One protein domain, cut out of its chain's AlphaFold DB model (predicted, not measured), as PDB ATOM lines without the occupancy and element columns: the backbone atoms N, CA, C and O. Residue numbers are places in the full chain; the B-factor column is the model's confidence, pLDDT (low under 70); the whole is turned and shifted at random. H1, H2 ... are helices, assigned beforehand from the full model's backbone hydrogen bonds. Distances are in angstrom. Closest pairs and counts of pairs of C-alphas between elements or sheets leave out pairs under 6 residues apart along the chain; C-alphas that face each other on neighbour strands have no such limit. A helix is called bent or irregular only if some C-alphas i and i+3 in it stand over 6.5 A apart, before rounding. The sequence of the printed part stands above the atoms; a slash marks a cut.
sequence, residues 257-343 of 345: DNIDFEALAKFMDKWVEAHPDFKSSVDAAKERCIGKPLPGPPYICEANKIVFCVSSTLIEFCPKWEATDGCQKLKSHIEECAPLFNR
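Overview. This is residues 257 to 343 of the 345 residues of an uncharacterized protein of Chilo suppressalis (UniProt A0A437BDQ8). Four helices make a flat zigzag: H1 and H2 lie side by side, H3 folds back over H2 at a slant, and H4 meets H3 near one end, with residues 323 to 329 sticking out. The printed part has 87 residues with four named helices, H1 to H4, and no named strand: all helix. It is only just compact, close to loose, with a radius of gyration of the C-alphas of 14.0 A, and spans 42 by 33 by 18 A.

Along the chain. H1, residues 261 to 274, begins at C-alpha 261 (39.752, -21.148, 97.484) and is 20.6 A long. H2 is residues 276 to 289, 19.5 A; H3 is 302 to 316, 20.8 A. H4, residues 325 to 341, 24.3 A, ends at C-alpha 341 (22.832, -32.213, 88.418). H2 and H4 are irregular: C-alphas 277 and 280 are 7.5 A apart, 336 and 339 7.1 A.

Arrangement. H1 and H2, a hairpin, touch at a shallow tilt of 14 degrees, opposite ways; the closest C-alphas, Val 272 and Lys 279, are 5.7 A apart. H2 and H3, also a hairpin, touch at a steep tilt of 44 degrees, opposite ways, closest at C-alphas 281 and 314, 5.1 A. Residue 316 alone of H3 touches H4, with C-alphas 316 and 334 closest at 6.6 A. H1 is apart from H3 and H4, and H2 from H4. Every O i to N i+4 pair is within hydrogen-bond range in H3; 9 of 10 are in H1, 8 of 10 in H2, 10 of 13 in H4.

Size, cuts and confidence. The farthest C-alphas, Asp 257 and Asp 325, are 41.8 A apart. The printed part has no cut, the link H2 to H3 is long, and no printed residue is under 70 in pLDDT.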
ATOM      1  N   ASP A 257      41.393 -26.797 108.718       92.06
ATOM      2  CA  ASP A 257      40.327 -27.579 108.079       92.06
ATOM      3  C   ASP A 257      39.544 -26.776 107.026       92.06
ATOM      4  O   ASP A 257      38.514 -27.229 106.526       92.06
ATOM      5  N   ASN A 258      40.052 -25.596 106.655       95.31
ATOM      6  CA  ASN A 258      39.438 -24.697 105.683       95.31
ATOM      7  C   ASN A 258      40.220 -24.679 104.369       95.31
ATOM      8  O   ASN A 258      41.448 -24.604 104.349       95.31
ATOM      9  N   ILE A 259      39.495 -24.710 103.255       96.94
ATOM     10  CA  ILE A 259      40.076 -24.674 101.911       96.94
ATOM     11  C   ILE A 259      40.391 -23.225 101.545       96.94
ATOM     12  O   ILE A 259      39.533 -22.349 101.655       96.94
ATOM     13  N   ASP A 260      41.611 -22.978 101.083       97.94
ATOM     14  CA  ASP A 260      42.015 -21.691 100.532       97.94
ATOM     15  C   ASP A 260      41.594 -21.642  99.055       97.94
ATOM     16  O   ASP A 260      42.318 -22.048  98.147       97.94
ATOM     17  N   PHE A 261      40.354 -21.204  98.819       97.81
ATOM     18  CA  PHE A 261      39.752 -21.148  97.484       97.81
ATOM     19  C   PHE A 261      40.536 -20.268  96.499       97.81
ATOM     20  O   PHE A 261      40.535 -20.547  95.299       97.81
ATOM     21  N   GLU A 262      41.214 -19.227  96.987       98.06
ATOM     22  CA  GLU A 262      42.056 -18.368  96.155       98.06
ATOM     23  C   GLU A 262      43.336 -19.103  95.739       98.06
ATOM     24  O   GLU A 262      43.697 -19.089  94.559       98.06
ATOM     25  N   ALA A 263      43.998 -19.787  96.681       98.31
ATOM     26  CA  ALA A 263      45.158 -20.622  96.381       98.31
ATOM     27  C   ALA A 263      44.797 -21.770  95.426       98.31
ATOM     28  O   ALA A 263      45.521 -22.013  94.460       98.31
ATOM     29  N   LEU A 264      43.645 -22.418  95.630       98.31
ATOM     30  CA  LEU A 264      43.144 -23.474  94.751       98.31
ATOM     31  C   LEU A 264      42.891 -22.970  93.325       98.31
ATOM     32  O   LEU A 264      43.304 -23.624  92.369       98.31
ATOM     33  N   ALA A 265      42.263 -21.801  93.158       98.38
ATOM     34  CA  ALA A 265      42.043 -21.218  91.835       98.38
ATOM     35  C   ALA A 265      43.370 -20.941  91.109       98.38
ATOM     36  O   ALA A 265      43.535 -21.343  89.957       98.38
ATOM     37  N   LYS A 266      44.347 -20.343  91.806       98.44
ATOM     38  CA  LYS A 266      45.693 -20.084  91.261       98.44
ATOM     39  C   LYS A 266      46.439 -21.372  90.913       98.44
ATOM     40  O   LYS A 266      47.139 -21.426  89.905       98.44
ATOM     41  N   PHE A 267      46.292 -22.409  91.733       98.25
ATOM     42  CA  PHE A 267      46.868 -23.723  91.466       98.25
ATOM     43  C   PHE A 267      46.303 -24.330  90.176       98.25
ATOM     44  O   PHE A 267      47.067 -24.807  89.339       98.25
ATOM     45  N   MET A 268      44.984 -24.239  89.969       98.31
ATOM     46  CA  MET A 268      44.345 -24.693  88.732       98.31
ATOM     47  C   MET A 268      44.788 -23.872  87.513       98.31
ATOM     48  O   MET A 268      45.022 -24.453  86.456       98.31
ATOM     49  N   ASP A 269      44.961 -22.554  87.654       98.38
ATOM     50  CA  ASP A 269      45.488 -21.704  86.577       98.38
ATOM     51  C   ASP A 269      46.901 -22.130  86.164       98.38
ATOM     52  O   ASP A 269      47.161 -22.338  84.979       98.38
ATOM     53  N   LYS A 270      47.787 -22.362  87.141       98.31
ATOM     54  CA  LYS A 270      49.146 -22.865  86.896       98.31
ATOM     55  C   LYS A 270      49.140 -24.239  86.221       98.31
ATOM     56  O   LYS A 270      49.957 -24.502  85.343       98.31
ATOM     57  N   TRP A 271      48.223 -25.121  86.610       98.12
ATOM     58  CA  TRP A 271      48.089 -26.441  85.993       98.12
ATOM     59  C   TRP A 271      47.674 -26.343  84.509       98.12
ATOM     60  O   TRP A 271      48.203 -27.071  83.670       98.12
ATOM     61  N   VAL A 272      46.811 -25.385  84.144       98.31
ATOM     62  CA  VAL A 272      46.409 -25.136  82.743       98.31
ATOM     63  C   VAL A 272      47.560 -24.622  81.879       98.31
ATOM     64  O   VAL A 272      47.572 -24.891  80.679       98.31
ATOM     65  N   GLU A 273      48.544 -23.922  82.447       98.19
ATOM     66  CA  GLU A 273      49.729 -23.490  81.689       98.19
ATOM     67  C   GLU A 273      50.493 -24.687  81.099       98.19
ATOM     68  O   GLU A 273      50.992 -24.607  79.975       98.19
ATOM     69  N   ALA A 274      50.526 -25.818  81.815       98.19
ATOM     70  CA  ALA A 274      51.097 -27.073  81.327       98.19
ATOM     71  C   ALA A 274      50.125 -27.877  80.437       98.19
ATOM     72  O   ALA A 274      50.564 -28.661  79.590       98.19
ATOM     73  N   HIS A 275      48.813 -27.675  80.601       98.06
ATOM     74  CA  HIS A 275      47.746 -28.449  79.956       98.06
ATOM     75  C   HIS A 275      46.671 -27.543  79.322       98.06
ATOM     76  O   HIS A 275      45.519 -27.507  79.775       98.06
ATOM     77  N   PRO A 276      47.017 -26.792  78.259       98.06
ATOM     78  CA  PRO A 276      46.142 -25.757  77.706       98.06
ATOM     79  C   PRO A 276      44.856 -26.305  77.072       98.06
ATOM     80  O   PRO A 276      43.880 -25.569  76.929       98.06
ATOM     81  N   ASP A 277      44.822 -27.588  76.707       98.25
ATOM     82  CA  ASP A 277      43.630 -28.264  76.192       98.25
ATOM     83  C   ASP A 277      42.519 -28.405  77.241       98.25
ATOM     84  O   ASP A 277      41.347 -28.450  76.876       98.25
ATOM     85  N   PHE A 278      42.859 -28.388  78.531       98.12
ATOM     86  CA  PHE A 278      41.897 -28.446  79.633       98.12
ATOM     87  C   PHE A 278      41.469 -27.071  80.157       98.12
ATOM     88  O   PHE A 278      40.734 -26.991  81.143       98.12
ATOM     89  N   LYS A 279      41.871 -25.973  79.501       98.31
ATOM     90  CA  LYS A 279      41.526 -24.614  79.939       98.31
ATOM     91  C   LYS A 279      40.019 -24.422  80.129       98.31
ATOM     92  O   LYS A 279      39.597 -23.932  81.170       98.31
ATOM     93  N   SER A 280      39.205 -24.854  79.164       98.00
ATOM     94  CA  SER A 280      37.741 -24.740  79.255       98.00
ATOM     95  C   SER A 280      37.164 -25.530  80.429       98.00
ATOM     96  O   SER A 280      36.248 -25.063  81.101       98.00
ATOM     97  N   SER A 281      37.710 -26.718  80.688       97.44
ATOM     98  CA  SER A 281      37.278 -27.605  81.767       97.44
ATOM     99  C   SER A 281      37.632 -27.016  83.133       97.44
ATOM    100  O   SER A 281      36.818 -27.043  84.054       97.44
ATOM    101  N   VAL A 282      38.824 -26.427  83.254       98.25
ATOM    102  CA  VAL A 282      39.285 -25.739  84.465       98.25
ATOM    103  C   VAL A 282      38.513 -24.448  84.713       98.25
ATOM    104  O   VAL A 282      38.109 -24.208  85.847       98.25
ATOM    105  N   ASP A 283      38.250 -23.639  83.688       98.31
ATOM    106  CA  ASP A 283      37.442 -22.423  83.831       98.31
ATOM    107  C   ASP A 283      36.022 -22.756  84.320       98.31
ATOM    108  O   ASP A 283      35.538 -22.140  85.274       98.31
ATOM    109  N   ALA A 284      35.399 -23.804  83.765       97.06
ATOM    110  CA  ALA A 284      34.110 -24.309  84.237       97.06
ATOM    111  C   ALA A 284      34.177 -24.836  85.682       97.06
ATOM    112  O   ALA A 284      33.277 -24.569  86.482       97.06
ATOM    113  N   ALA A 285      35.241 -25.557  86.042       97.50
ATOM    114  CA  ALA A 285      35.431 -26.071  87.395       97.50
ATOM    115  C   ALA A 285      35.625 -24.940  88.415       97.50
ATOM    116  O   ALA A 285      35.000 -24.969  89.472       97.50
ATOM    117  N   LYS A 286      36.404 -23.899  88.098       97.88
ATOM    118  CA  LYS A 286      36.532 -22.708  88.954       97.88
ATOM    119  C   LYS A 286      35.178 -22.035  89.156       97.88
ATOM    120  O   LYS A 286      34.803 -21.749  90.288       97.88
ATOM    121  N   GLU A 287      34.416 -21.835  88.079       96.94
ATOM    122  CA  GLU A 287      33.100 -21.203  88.166       96.94
ATOM    123  C   GLU A 287      32.120 -22.028  89.011       96.94
ATOM    124  O   GLU A 287      31.362 -21.466  89.801       96.94
ATOM    125  N   ARG A 288      32.089 -23.352  88.846       95.31
ATOM    126  CA  ARG A 288      31.101 -24.217  89.508       95.31
ATOM    127  C   ARG A 288      31.489 -24.594  90.931       95.31
ATOM    128  O   ARG A 288      30.608 -24.664  91.784       95.31
ATOM    129  N   CYS A 289      32.772 -24.838  91.167       96.75
ATOM    130  CA  CYS A 289      33.230 -25.525  92.362       96.75
ATOM    131  C   CYS A 289      33.832 -24.594  93.418       96.75
ATOM    132  O   CYS A 289      33.730 -24.879  94.607       96.75
ATOM    133  N   ILE A 290      34.461 -23.488  93.015       96.88
ATOM    134  CA  ILE A 290      35.239 -22.645  93.928       96.88
ATOM    135  C   ILE A 290      34.366 -21.535  94.522       96.88
ATOM    136  O   ILE A 290      33.671 -20.815  93.807       96.88
ATOM    137  N   GLY A 291      34.418 -21.383  95.850       94.19
ATOM    138  CA  GLY A 291      33.742 -20.297  96.571       94.19
ATOM    139  C   GLY A 291      32.214 -20.418  96.639       94.19
ATOM    140  O   GLY A 291      31.542 -19.457  97.013       94.19
ATOM    141  N   LYS A 292      31.654 -21.579  96.281       93.12
ATOM    142  CA  LYS A 292      30.214 -21.861  96.332       93.12
ATOM    143  C   LYS A 292      29.937 -23.020  97.288       93.12
ATOM    144  O   LYS A 292      30.735 -23.951  97.334       93.12
ATOM    145  N   PRO A 293      28.809 -23.005  98.021       92.69
ATOM    146  CA  PRO A 293      28.409 -24.151  98.826       92.69
ATOM    147  C   PRO A 293      28.121 -25.344  97.911       92.69
ATOM    148  O   PRO A 293      27.239 -25.281  97.052       92.69
ATOM    149  N   LEU A 294      28.879 -26.427  98.082       93.19
ATOM    150  CA  LEU A 294      28.750 -27.616  97.245       93.19
ATOM    151  C   LEU A 294      27.658 -28.559  97.764       93.19
ATOM    152  O   LEU A 294      27.567 -28.792  98.979       93.19
ATOM    153  N   PRO A 295      26.846 -29.145  96.861       89.44
ATOM    154  CA  PRO A 295      25.826 -30.099  97.252       89.44
ATOM    155  C   PRO A 295      26.480 -31.356  97.831       89.44
ATOM    156  O   PRO A 295      27.528 -31.815  97.381       89.44
ATOM    157  N   GLY A 296      25.835 -31.936  98.835       86.06
ATOM    158  CA  GLY A 296      26.271 -33.190  99.428       86.06
ATOM    159  C   GLY A 296      25.801 -33.333 100.871       86.06
ATOM    160  O   GLY A 296      25.428 -32.344 101.506       86.06
ATOM    161  N   PRO A 297      25.806 -34.557 101.412       87.31
ATOM    162  CA  PRO A 297      25.482 -34.781 102.810       87.31
ATOM    163  C   PRO A 297      26.392 -33.973 103.753       87.31
ATOM    164  O   PRO A 297      27.587 -33.837 103.478       87.31
ATOM    165  N   PRO A 298      25.873 -33.484 104.894       86.56
ATOM    166  CA  PRO A 298      26.633 -32.628 105.810       86.56
ATOM    167  C   PRO A 298      27.811 -33.342 106.489       86.56
ATOM    168  O   PRO A 298      28.698 -32.681 107.014       86.56
ATOM    169  N   TYR A 299      27.835 -34.679 106.484       88.56
ATOM    170  CA  TYR A 299      28.931 -35.476 107.043       88.56
ATOM    171  C   TYR A 299      30.130 -35.629 106.094       88.56
ATOM    172  O   TYR A 299      31.171 -36.127 106.513       88.56
ATOM    173  N   ILE A 300      30.000 -35.242 104.820       91.38
ATOM    174  CA  ILE A 300      31.130 -35.195 103.887       91.38
ATOM    175  C   ILE A 300      31.819 -33.843 104.071       91.38
ATOM    176  O   ILE A 300      31.182 -32.801 103.917       91.38
ATOM    177  N   CYS A 301      33.111 -33.847 104.391       94.19
ATOM    178  CA  CYS A 301      33.891 -32.614 104.504       94.19
ATOM    179  C   CYS A 301      33.981 -31.857 103.179       94.19
ATOM    180  O   CYS A 301      33.925 -32.432 102.089       94.19
ATOM    181  N   GLU A 302      34.231 -30.556 103.296       95.12
ATOM    182  CA  GLU A 302      34.369 -29.651 102.159       95.12
ATOM    183  C   GLU A 302      35.481 -30.085 101.192       95.12
ATOM    184  O   GLU A 302      35.300 -30.023  99.979       95.12
ATOM    185  N   ALA A 303      36.595 -30.624 101.713       95.88
ATOM    186  CA  ALA A 303      37.711 -31.123 100.903       95.88
ATOM    187  C   ALA A 303      37.279 -32.235  99.930       95.88
ATOM    188  O   ALA A 303      37.651 -32.241  98.758       95.88
ATOM    189  N   ASN A 304      36.429 -33.153 100.388       94.94
ATOM    190  CA  ASN A 304      35.901 -34.213  99.533       94.94
ATOM    191  C   ASN A 304      34.919 -33.671  98.500       94.94
ATOM    192  O   ASN A 304      34.948 -34.098  97.346       94.94
ATOM    193  N   LYS A 305      34.079 -32.706  98.889       95.38
ATOM    194  CA  LYS A 305      33.142 -32.072  97.959       95.38
ATOM    195  C   LYS A 305      33.875 -31.327  96.847       95.38
ATOM    196  O   LYS A 305      33.501 -31.490  95.688       95.38
ATOM    197  N   ILE A 306      34.925 -30.561  97.169       96.38
ATOM    198  CA  ILE A 306      35.666 -29.791  96.160       96.38
ATOM    199  C   ILE A 306      36.392 -30.710  95.180       96.38
ATOM    200  O   ILE A 306      36.268 -30.521  93.972       96.38
ATOM    201  N   VAL A 307      37.072 -31.753  95.673       95.56
ATOM    202  CA  VAL A 307      37.793 -32.714  94.825       95.56
ATOM    203  C   VAL A 307      36.809 -33.442  93.912       95.56
ATOM    204  O   VAL A 307      37.056 -33.575  92.713       95.56
ATOM    205  N   PHE A 308      35.653 -33.853  94.441       94.25
ATOM    206  CA  PHE A 308      34.600 -34.471  93.642       94.25
ATOM    207  C   PHE A 308      34.026 -33.512  92.585       94.25
ATOM    208  O   PHE A 308      33.884 -33.891  91.425       94.25
ATOM    209  N   CYS A 309      33.742 -32.258  92.945       96.06
ATOM    210  CA  CYS A 309      33.219 -31.259  92.010       96.06
ATOM    211  C   CYS A 309      34.211 -30.952  90.881       96.06
ATOM    212  O   CYS A 309      33.840 -30.964  89.706       96.06
ATOM    213  N   VAL A 310      35.484 -30.719  91.217       96.94
ATOM    214  CA  VAL A 310      36.527 -30.424  90.226       96.94
ATOM    215  C   VAL A 310      36.725 -31.623  89.304       96.94
ATOM    216  O   VAL A 310      36.616 -31.477  88.091       96.94
ATOM    217  N   SER A 311      36.936 -32.821  89.859       95.50
ATOM    218  CA  SER A 311      37.158 -34.037  89.060       95.50
ATOM    219  C   SER A 311      35.987 -34.353  88.119       95.50
ATOM    220  O   SER A 311      36.207 -34.577  86.930       95.50
ATOM    221  N   SER A 312      34.743 -34.299  88.605       94.12
ATOM    222  CA  SER A 312      33.552 -34.506  87.766       94.12
ATOM    223  C   SER A 312      33.394 -33.442  86.675       94.12
ATOM    224  O   SER A 312      33.097 -33.798  85.537       94.12
ATOM    225  N   THR A 313      33.670 -32.167  86.970       95.88
ATOM    226  CA  THR A 313      33.608 -31.092  85.964       95.88
ATOM    227  C   THR A 313      34.676 -31.273  84.881       95.88
ATOM    228  O   THR A 313      34.406 -31.060  83.701       95.88
ATOM    229  N   LEU A 314      35.881 -31.719  85.242       96.94
ATOM    230  CA  LEU A 314      36.937 -31.990  84.263       96.94
ATOM    231  C   LEU A 314      36.586 -33.147  83.326       96.94
ATOM    232  O   LEU A 314      36.878 -33.066  82.135       96.94
ATOM    233  N   ILE A 315      35.932 -34.189  83.846       95.62
ATOM    234  CA  ILE A 315      35.419 -35.292  83.026       95.62
ATOM    235  C   ILE A 315      34.281 -34.795  82.120       95.62
ATOM    236  O   ILE A 315      34.299 -35.080  80.926       95.62
ATOM    237  N   GLU A 316      33.321 -34.021  82.645       95.12
ATOM    238  CA  GLU A 316      32.195 -33.463  81.868       95.12
ATOM    239  C   GLU A 316      32.680 -32.627  80.677       95.12
ATOM    240  O   GLU A 316      32.187 -32.785  79.563       95.12
ATOM    241  N   PHE A 317      33.689 -31.783  80.893       96.44
ATOM    242  CA  PHE A 317      34.267 -30.918  79.864       96.44
ATOM    243  C   PHE A 317      35.549 -31.480  79.257       96.44
ATOM    244  O   PHE A 317      36.400 -30.713  78.803       96.44
ATOM    245  N   CYS A 318      35.729 -32.798  79.265       97.50
ATOM    246  CA  CYS A 318      36.967 -33.395  78.796       97.50
ATOM    247  C   CYS A 318      37.205 -33.107  77.298       97.50
ATOM    248  O   CYS A 318      36.349 -33.439  76.469       97.50
ATOM    249  N   PRO A 319      38.364 -32.529  76.916       97.38
ATOM    250  CA  PRO A 319      38.646 -32.148  75.532       97.38
ATOM    251  C   PRO A 319      38.924 -33.358  74.631       97.38
ATOM    252  O   PRO A 319      38.716 -33.294  73.419       97.38
ATOM    253  N   LYS A 320      39.412 -34.462  75.210       96.50
ATOM    254  CA  LYS A 320      39.853 -35.660  74.492       96.50
ATOM    255  C   LYS A 320      39.239 -36.900  75.125       96.50
ATOM    256  O   LYS A 320      39.623 -37.297  76.220       96.50
ATOM    257  N   TRP A 321      38.316 -37.510  74.394       96.75
ATOM    258  CA  TRP A 321      37.705 -38.785  74.751       96.75
ATOM    259  C   TRP A 321      38.302 -39.905  73.909       96.75
ATOM    260  O   TRP A 321      38.459 -39.743  72.696       96.75
ATOM    261  N   GLU A 322      38.582 -41.046  74.532       97.12
ATOM    262  CA  GLU A 322      38.930 -42.263  73.803       97.12
ATOM    263  C   GLU A 322      37.754 -42.731  72.926       97.12
ATOM    264  O   GLU A 322      36.574 -42.588  73.262       97.12
ATOM    265  N   ALA A 323      38.077 -43.279  71.754       96.31
ATOM    266  CA  ALA A 323      37.093 -43.646  70.732       96.31
ATOM    267  C   ALA A 323      36.467 -45.042  70.940       96.31
ATOM    268  O   ALA A 323      35.854 -45.583  70.020       96.31
ATOM    269  N   THR A 324      36.630 -45.648  72.118       96.38
ATOM    270  CA  THR A 324      36.046 -46.956  72.446       96.38
ATOM    271  C   THR A 324      34.531 -46.848  72.641       96.38
ATOM    272  O   THR A 324      34.003 -45.810  73.047       96.38
ATOM    273  N   ASP A 325      33.805 -47.934  72.363       95.12
ATOM    274  CA  ASP A 325      32.345 -47.978  72.528       95.12
ATOM    275  C   ASP A 325      31.921 -47.712  73.986       95.12
ATOM    276  O   ASP A 325      30.939 -47.008  74.229       95.12
ATOM    277  N   GLY A 326      32.685 -48.202  74.971       94.38
ATOM    278  CA  GLY A 326      32.412 -47.924  76.380       94.38
ATOM    279  C   GLY A 326      32.558 -46.440  76.721       94.38
ATOM    280  O   GLY A 326      31.637 -45.850  77.290       94.38
ATOM    281  N   CYS A 327      33.641 -45.795  76.294       96.12
ATOM    282  CA  CYS A 327      33.852 -44.371  76.529       96.12
ATOM    283  C   CYS A 327      32.825 -43.483  75.827       96.12
ATOM    284  O   CYS A 327      32.376 -42.501  76.420       96.12
ATOM    285  N   GLN A 328      32.370 -43.840  74.623       95.75
ATOM    286  CA  GLN A 328      31.289 -43.103  73.957       95.75
ATOM    287  C   GLN A 328      29.948 -43.249  74.690       95.75
ATOM    288  O   GLN A 328      29.203 -42.272  74.810       95.75
ATOM    289  N   LYS A 329      29.649 -44.430  75.246       94.88
ATOM    290  CA  LYS A 329      28.466 -44.638  76.099       94.88
ATOM    291  C   LYS A 329      28.552 -43.844  77.399       94.88
ATOM    292  O   LYS A 329      27.568 -43.218  77.783       94.88
ATOM    293  N   LEU A 330      29.715 -43.838  78.056       95.00
ATOM    294  CA  LEU A 330      29.953 -43.051  79.267       95.00
ATOM    295  C   LEU A 330      29.802 -41.551  78.990       95.00
ATOM    296  O   LEU A 330      29.096 -40.864  79.725       95.00
ATOM    297  N   LYS A 331      30.405 -41.057  77.904       95.69
ATOM    298  CA  LYS A 331      30.270 -39.669  77.457       95.69
ATOM    299  C   LYS A 331      28.808 -39.296  77.221       95.69
ATOM    300  O   LYS A 331      28.328 -38.329  77.801       95.69
ATOM    301  N   SER A 332      28.087 -40.102  76.438       95.31
ATOM    302  CA  SER A 332      26.667 -39.870  76.132       95.31
ATOM    303  C   SER A 332      25.815 -39.851  77.403       95.31
ATOM    304  O   SER A 332      24.942 -39.002  77.556       95.31
ATOM    305  N   HIS A 333      26.096 -40.755  78.344       94.62
ATOM    306  CA  HIS A 333      25.420 -40.801  79.634       94.62
ATOM    307  C   HIS A 333      25.655 -39.525  80.457       94.62
ATOM    308  O   HIS A 333      24.713 -38.977  81.027       94.62
ATOM    309  N   ILE A 334      26.894 -39.026  80.503       94.12
ATOM    310  CA  ILE A 334      27.221 -37.772  81.194       94.12
ATOM    311  C   ILE A 334      26.506 -36.595  80.526       94.12
ATOM    312  O   ILE A 334      25.867 -35.817  81.226       94.12
ATOM    313  N   GLU A 335      26.548 -36.489  79.198       94.81
ATOM    314  CA  GLU A 335      25.883 -35.414  78.449       94.81
ATOM    315  C   GLU A 335      24.357 -35.416  78.655       94.81
ATOM    316  O   GLU A 335      23.754 -34.358  78.849       94.81
ATOM    317  N   GLU A 336      23.727 -36.595  78.679       94.88
ATOM    318  CA  GLU A 336      22.287 -36.746  78.912       94.88
ATOM    319  C   GLU A 336      21.890 -36.405  80.359       94.88
ATOM    320  O   GLU A 336      20.866 -35.757  80.597       94.88
ATOM    321  N   CYS A 337      22.696 -36.824  81.339       93.50
ATOM    322  CA  CYS A 337      22.362 -36.695  82.756       93.50
ATOM    323  C   CYS A 337      22.856 -35.386  83.402       93.50
ATOM    324  O   CYS A 337      22.275 -34.954  84.401       93.50
ATOM    325  N   ALA A 338      23.873 -34.712  82.852       92.06
ATOM    326  CA  ALA A 338      24.449 -33.476  83.399       92.06
ATOM    327  C   ALA A 338      23.417 -32.360  83.688       92.06
ATOM    328  O   ALA A 338      23.481 -31.753  84.765       92.06
ATOM    329  N   PRO A 339      22.398 -32.101  82.837       90.75
ATOM    330  CA  PRO A 339      21.376 -31.085  83.112       90.75
ATOM    331  C   PRO A 339      20.535 -31.341  84.373       90.75
ATOM    332  O   PRO A 339      19.848 -30.435  84.853       90.75
ATOM    333  N   LEU A 340      20.541 -32.567  84.906       87.75
ATOM    334  CA  LEU A 340      19.821 -32.924  86.131       87.75
ATOM    335  C   LEU A 340      20.605 -32.541  87.389       87.75
ATOM    336  O   LEU A 340      19.991 -32.225  88.405       87.75
ATOM    337  N   PHE A 341      21.936 -32.524  87.302       81.12
ATOM    338  CA  PHE A 341      22.832 -32.213  88.418       81.12
ATOM    339  C   PHE A 341      23.286 -30.748  88.425       81.12
ATOM    340  O   PHE A 341      23.551 -30.197  89.487       81.12
ATOM    341  N   ASN A 342      23.283 -30.085  87.265       78.69
ATOM    342  CA  ASN A 342      23.678 -28.679  87.119       78.69
ATOM    343  C   ASN A 342      22.575 -27.665  87.476       78.69
ATOM    344  O   ASN A 342      22.756 -26.457  87.293       78.69
ATOM    345  N   ARG A 343      21.407 -28.106  87.965       70.62
ATOM    346  CA  ARG A 343      20.375 -27.163  88.416       70.62
ATOM    347  C   ARG A 343      20.845 -26.501  89.705       70.62
ATOM    348  O   ARG A 343      21.095 -27.194  90.686       70.62
TER     349      ARG A 343